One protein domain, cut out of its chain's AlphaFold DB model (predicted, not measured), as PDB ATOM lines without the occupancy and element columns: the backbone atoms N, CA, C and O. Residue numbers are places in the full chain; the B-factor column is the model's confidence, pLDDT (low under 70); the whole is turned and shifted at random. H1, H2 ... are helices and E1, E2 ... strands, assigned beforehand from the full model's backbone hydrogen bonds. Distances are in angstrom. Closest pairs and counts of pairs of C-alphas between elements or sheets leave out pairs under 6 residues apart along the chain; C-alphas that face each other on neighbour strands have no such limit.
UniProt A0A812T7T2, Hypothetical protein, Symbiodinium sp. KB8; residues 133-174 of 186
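What this domain is: This is residues 133 to 174 of the 186 residues of the protein "Hypothetical protein" of Symbiodinium sp. KB8 (UniProt A0A812T7T2). A small three-stranded sheet has the short helix H1 at one end, while a long link, residues 156 to 167, folds back over one face. With 42 residues printed, one named helix and three named strands follow as H1, E1, E2, E3; the antiparallel sheet runs E2, E1, E3. The class is mixed, with under half of the residues in named elements. It is compact, radius of gyration of the C-alphas 9.7 A, spanning 28 by 15 by 11 A.

How they stand to each other: Start at H1, residues 133 to 136, which only grazes the sheet and is too short for an O i to N i+4 pair. Inner strand E1, residues 141 to 146, forms a hairpin with E2, residues 153 to 155; find N 142 and O 154 2.8 A apart. E3, residues 168 to 172, is antiparallel to E1; N 143 and O 170 are 2.8 A apart.

Where its parts are: Find C-alpha 133 at (-5.027, 12.197, -34.321). E1 spans 15.7 A; E3 spans 13.6 A, ending at C-alpha 172, (-10.068, 10.310, -42.560).

The domain as a whole: The C-alphas of Thr 136 and Glu 164, farthest apart, are 29.2 A apart. The printed part has no cut. Look for pLDDT under 70 at residues 137 to 138, 163 and 174.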
ATOM      1  N   ASP A 133      -4.661  10.784 -34.339       78.94
ATOM      2  CA  ASP A 133      -5.027  12.197 -34.321       78.94
ATOM      3  C   ASP A 133      -5.861  12.630 -35.537       78.94
ATOM      4  O   ASP A 133      -6.522  13.660 -35.464       78.94
ATOM      5  N   TRP A 134      -5.884  11.870 -36.638       82.94
ATOM      6  CA  TRP A 134      -6.724  12.198 -37.798       82.94
ATOM      7  C   TRP A 134      -8.198  11.860 -37.581       82.94
ATOM      8  O   TRP A 134      -9.058  12.459 -38.213       82.94
ATOM      9  N   HIS A 135      -8.518  10.939 -36.671       74.38
ATOM     10  CA  HIS A 135      -9.906  10.551 -36.411       74.38
ATOM     11  C   HIS A 135     -10.664  11.580 -35.568       74.38
ATOM     12  O   HIS A 135     -11.886  11.657 -35.627       74.38
ATOM     13  N   THR A 136      -9.949  12.365 -34.761       71.12
ATOM     14  CA  THR A 136     -10.556  13.295 -33.791       71.12
ATOM     15  C   THR A 136      -9.985  14.710 -33.858       71.12
ATOM     16  O   THR A 136     -10.443  15.588 -33.128       71.12
ATOM     17  N   GLY A 137      -8.949  14.931 -34.666       67.75
ATOM     18  CA  GLY A 137      -8.222  16.191 -34.757       67.75
ATOM     19  C   GLY A 137      -8.655  17.081 -35.926       67.75
ATOM     20  O   GLY A 137      -9.459  16.689 -36.769       67.75
ATOM     21  N   PRO A 138      -8.102  18.307 -35.997       69.75
ATOM     22  CA  PRO A 138      -8.389  19.265 -37.069       69.75
ATOM     23  C   PRO A 138      -7.679  18.925 -38.387       69.75
ATOM     24  O   PRO A 138      -7.859  19.618 -39.385       69.75
ATOM     25  N   THR A 139      -6.815  17.914 -38.378       75.38
ATOM     26  CA  THR A 139      -6.062  17.444 -39.534       75.38
ATOM     27  C   THR A 139      -6.594  16.089 -39.961       75.38
ATOM     28  O   THR A 139      -6.972  15.273 -39.129       75.38
ATOM     29  N   GLY A 140      -6.617  15.856 -41.267       83.75
ATOM     30  CA  GLY A 140      -7.029  14.592 -41.852       83.75
ATOM     31  C   GLY A 140      -6.069  14.112 -42.928       83.75
ATOM     32  O   GLY A 140      -5.020  14.716 -43.192       83.75
ATOM     33  N   GLY A 141      -6.451  13.029 -43.583       85.31
ATOM     34  CA  GLY A 141      -5.707  12.485 -44.703       85.31
ATOM     35  C   GLY A 141      -6.488  11.457 -45.500       85.31
ATOM     36  O   GLY A 141      -7.678  11.241 -45.304       85.31
ATOM     37  N   TYR A 142      -5.786  10.834 -46.427       85.62
ATOM     38  CA  TYR A 142      -6.303   9.811 -47.312       85.62
ATOM     39  C   TYR A 142      -5.806   8.451 -46.839       85.62
ATOM     40  O   TYR A 142      -4.640   8.313 -46.457       85.62
ATOM     41  N   TYR A 143      -6.675   7.451 -46.888       86.25
ATOM     42  CA  TYR A 143      -6.342   6.053 -46.661       86.25
ATOM     43  C   TYR A 143      -6.544   5.260 -47.936       86.25
ATOM     44  O   TYR A 143      -7.564   5.413 -48.601       86.25
ATOM     45  N   CYS A 144      -5.588   4.389 -48.236       86.94
ATOM     46  CA  CYS A 144      -5.682   3.490 -49.365       86.94
ATOM     47  C   CYS A 144      -6.260   2.133 -48.955       86.94
ATOM     48  O   CYS A 144      -5.621   1.388 -48.207       86.94
ATOM     49  N   SER A 145      -7.436   1.778 -49.467       80.88
ATOM     50  CA  SER A 145      -8.058   0.470 -49.233       80.88
ATOM     51  C   SER A 145      -7.719  -0.555 -50.317       80.88
ATOM     52  O   SER A 145      -7.788  -1.760 -50.047       80.88
ATOM     53  N   ASP A 146      -7.285  -0.108 -51.501       77.62
ATOM     54  CA  ASP A 146      -6.888  -1.004 -52.585       77.62
ATOM     55  C   ASP A 146      -5.809  -0.437 -53.515       77.62
ATOM     56  O   ASP A 146      -5.799   0.754 -53.815       77.62
ATOM     57  N   GLY A 147      -4.910  -1.302 -53.991       79.94
ATOM     58  CA  GLY A 147      -3.763  -0.944 -54.835       79.94
ATOM     59  C   GLY A 147      -2.393  -1.182 -54.179       79.94
ATOM     60  O   GLY A 147      -2.309  -1.735 -53.078       79.94
ATOM     61  N   PRO A 148      -1.295  -0.787 -54.844       85.88
ATOM     62  CA  PRO A 148       0.071  -0.981 -54.341       85.88
ATOM     63  C   PRO A 148       0.347  -0.347 -52.972       85.88
ATOM     64  O   PRO A 148       1.110  -0.893 -52.178       85.88
ATOM     65  N   ALA A 149      -0.300   0.779 -52.673       86.06
ATOM     66  CA  ALA A 149      -0.199   1.492 -51.407       86.06
ATOM     67  C   ALA A 149      -1.272   1.072 -50.388       86.06
ATOM     68  O   ALA A 149      -1.485   1.785 -49.408       86.06
ATOM     69  N   LYS A 150      -1.962  -0.058 -50.598       86.94
ATOM     70  CA  LYS A 150      -3.020  -0.559 -49.709       86.94
ATOM     71  C   LYS A 150      -2.567  -0.621 -48.251       86.94
ATOM     72  O   LYS A 150      -1.506  -1.146 -47.924       86.94
ATOM     73  N   GLY A 151      -3.411  -0.100 -47.365       85.94
ATOM     74  CA  GLY A 151      -3.112   0.072 -45.946       85.94
ATOM     75  C   GLY A 151      -2.308   1.336 -45.628       85.94
ATOM     76  O   GLY A 151      -2.118   1.643 -44.453       85.94
ATOM     77  N   GLY A 152      -1.840   2.061 -46.645       88.88
ATOM     78  CA  GLY A 152      -1.082   3.293 -46.514       88.88
ATOM     79  C   GLY A 152      -1.956   4.504 -46.201       88.88
ATOM     80  O   GLY A 152      -3.129   4.574 -46.574       88.88
ATOM     81  N   CYS A 153      -1.340   5.489 -45.551       89.56
ATOM     82  CA  CYS A 153      -1.975   6.742 -45.155       89.56
ATOM     83  C   CYS A 153      -1.164   7.930 -45.688       89.56
ATOM     84  O   CYS A 153       0.060   7.955 -45.545       89.56
ATOM     85  N   ARG A 154      -1.833   8.929 -46.275       88.12
ATOM     86  CA  ARG A 154      -1.218  10.180 -46.753       88.12
ATOM     87  C   ARG A 154      -1.883  11.388 -46.103       88.12
ATOM     88  O   ARG A 154      -3.107  11.452 -46.096       88.12
ATOM     89  N   PRO A 155      -1.122  12.354 -45.564       85.44
ATOM     90  CA  PRO A 155      -1.717  13.544 -44.969       85.44
ATOM     91  C   PRO A 155      -2.422  14.373 -46.042       85.44
ATOM     92  O   PRO A 155      -1.991  14.390 -47.196       85.44
ATOM     93  N   SER A 156      -3.464  15.114 -45.661       79.56
ATOM     94  CA  SER A 156      -4.203  15.959 -46.610       79.56
ATOM     95  C   SER A 156      -3.305  16.987 -47.313       79.56
ATOM     96  O   SER A 156      -3.524  17.307 -48.477       79.56
ATOM     97  N   SER A 157      -2.226  17.427 -46.653       76.56
ATOM     98  CA  SER A 157      -1.205  18.320 -47.212       76.56
ATOM     99  C   SER A 157      -0.426  17.731 -48.392       76.56
ATOM    100  O   SER A 157       0.121  18.485 -49.193       76.56
ATOM    101  N   SER A 158      -0.366  16.404 -48.516       79.00
ATOM    102  CA  SER A 158       0.248  15.710 -49.652       79.00
ATOM    103  C   SER A 158      -0.752  15.384 -50.760       79.00
ATOM    104  O   SER A 158      -0.344  14.853 -51.792       79.00
ATOM    105  N   GLY A 159      -2.039  15.671 -50.554       76.19
ATOM    106  CA  GLY A 159      -3.109  15.255 -51.450       76.19
ATOM    107  C   GLY A 159      -3.358  13.744 -51.443       76.19
ATOM    108  O   GLY A 159      -2.638  12.963 -50.807       76.19
ATOM    109  N   ALA A 160      -4.405  13.367 -52.175       80.56
ATOM    110  CA  ALA A 160      -4.821  11.992 -52.408       80.56
ATOM    111  C   ALA A 160      -3.691  11.134 -53.004       80.56
ATOM    112  O   ALA A 160      -2.725  11.642 -53.582       80.56
ATOM    113  N   PHE A 161      -3.812   9.817 -52.864       80.81
ATOM    114  CA  PHE A 161      -2.979   8.884 -53.615       80.81
ATOM    115  C   PHE A 161      -3.271   9.007 -55.114       80.81
ATOM    116  O   PHE A 161      -4.401   9.310 -55.510       80.81
ATOM    117  N   THR A 162      -2.261   8.762 -55.949       78.56
ATOM    118  CA  THR A 162      -2.476   8.572 -57.388       78.56
ATOM    119  C   THR A 162      -3.217   7.255 -57.609       78.56
ATOM    120  O   THR A 162      -3.139   6.360 -56.771       78.56
ATOM    121  N   LEU A 163      -3.912   7.109 -58.738       65.88
ATOM    122  CA  LEU A 163      -4.608   5.858 -59.069       65.88
ATOM    123  C   LEU A 163      -3.648   4.683 -59.308       65.88
ATOM    124  O   LEU A 163      -4.012   3.532 -59.080       65.88
ATOM    125  N   GLU A 164      -2.415   4.979 -59.725       72.56
ATOM    126  CA  GLU A 164      -1.342   3.989 -59.853       72.56
ATOM    127  C   GLU A 164      -0.948   3.417 -58.488       72.56
ATOM    128  O   GLU A 164      -0.770   2.208 -58.348       72.56
ATOM    129  N   ASP A 165      -0.869   4.279 -57.469       77.00
ATOM    130  CA  ASP A 165      -0.514   3.884 -56.109       77.00
ATOM    131  C   ASP A 165      -1.720   3.344 -55.335       77.00
ATOM    132  O   ASP A 165      -1.576   2.475 -54.476       77.00
ATOM    133  N   CYS A 166      -2.916   3.859 -55.610       77.31
ATOM    134  CA  CYS A 166      -4.118   3.525 -54.875       77.31
ATOM    135  C   CYS A 166      -5.385   3.656 -55.721       77.31
ATOM    136  O   CYS A 166      -5.828   4.748 -56.075       77.31
ATOM    137  N   GLN A 167      -6.007   2.514 -55.966       77.19
ATOM    138  CA  GLN A 167      -7.182   2.368 -56.815       77.19
ATOM    139  C   GLN A 167      -8.470   2.711 -56.064       77.19
ATOM    140  O   GLN A 167      -9.405   3.243 -56.656       77.19
ATOM    141  N   VAL A 168      -8.508   2.449 -54.753       77.81
ATOM    142  CA  VAL A 168      -9.633   2.807 -53.881       77.81
ATOM    143  C   VAL A 168      -9.086   3.496 -52.642       77.81
ATOM    144  O   VAL A 168      -8.282   2.927 -51.905       77.81
ATOM    145  N   GLN A 169      -9.526   4.731 -52.411       83.56
ATOM    146  CA  GLN A 169      -9.126   5.527 -51.257       83.56
ATOM    147  C   GLN A 169     -10.325   6.206 -50.601       83.56
ATOM    148  O   GLN A 169     -11.332   6.454 -51.259       83.56
ATOM    149  N   CYS A 170     -10.197   6.514 -49.313       81.69
ATOM    150  CA  CYS A 170     -11.198   7.222 -48.515       81.69
ATOM    151  C   CYS A 170     -10.538   8.320 -47.659       81.69
ATOM    152  O   CYS A 170      -9.315   8.323 -47.478       81.69
ATOM    153  N   THR A 171     -11.315   9.291 -47.178       83.06
ATOM    154  CA  THR A 171     -10.833  10.371 -46.306       83.06
ATOM    155  C   THR A 171     -10.993   9.999 -44.835       83.06
ATOM    156  O   THR A 171     -11.946   9.336 -44.438       83.06
ATOM    157  N   ILE A 172     -10.033  10.425 -44.018       82.19
ATOM    158  CA  ILE A 172     -10.068  10.310 -42.560       82.19
ATOM    159  C   ILE A 172      -9.961  11.717 -41.991       82.19
ATOM    160  O   ILE A 172      -8.971  12.407 -42.249       82.19
ATOM    161  N   GLY A 173     -10.945  12.118 -41.191       75.75
ATOM    162  CA  GLY A 173     -10.961  13.427 -40.546       75.75
ATOM    163  C   GLY A 173     -11.152  14.582 -41.526       75.75
ATOM    164  O   GLY A 173     -11.696  14.431 -42.617       75.75
ATOM    165  N   HIS A 174     -10.692  15.774 -41.136       69.81
ATOM    166  CA  HIS A 174     -10.820  16.972 -41.967       69.81
ATOM    167  C   HIS A 174      -9.762  16.997 -43.077       69.81
ATOM    168  O   HIS A 174      -8.667  17.555 -42.937       69.81
TER     169      HIS A 174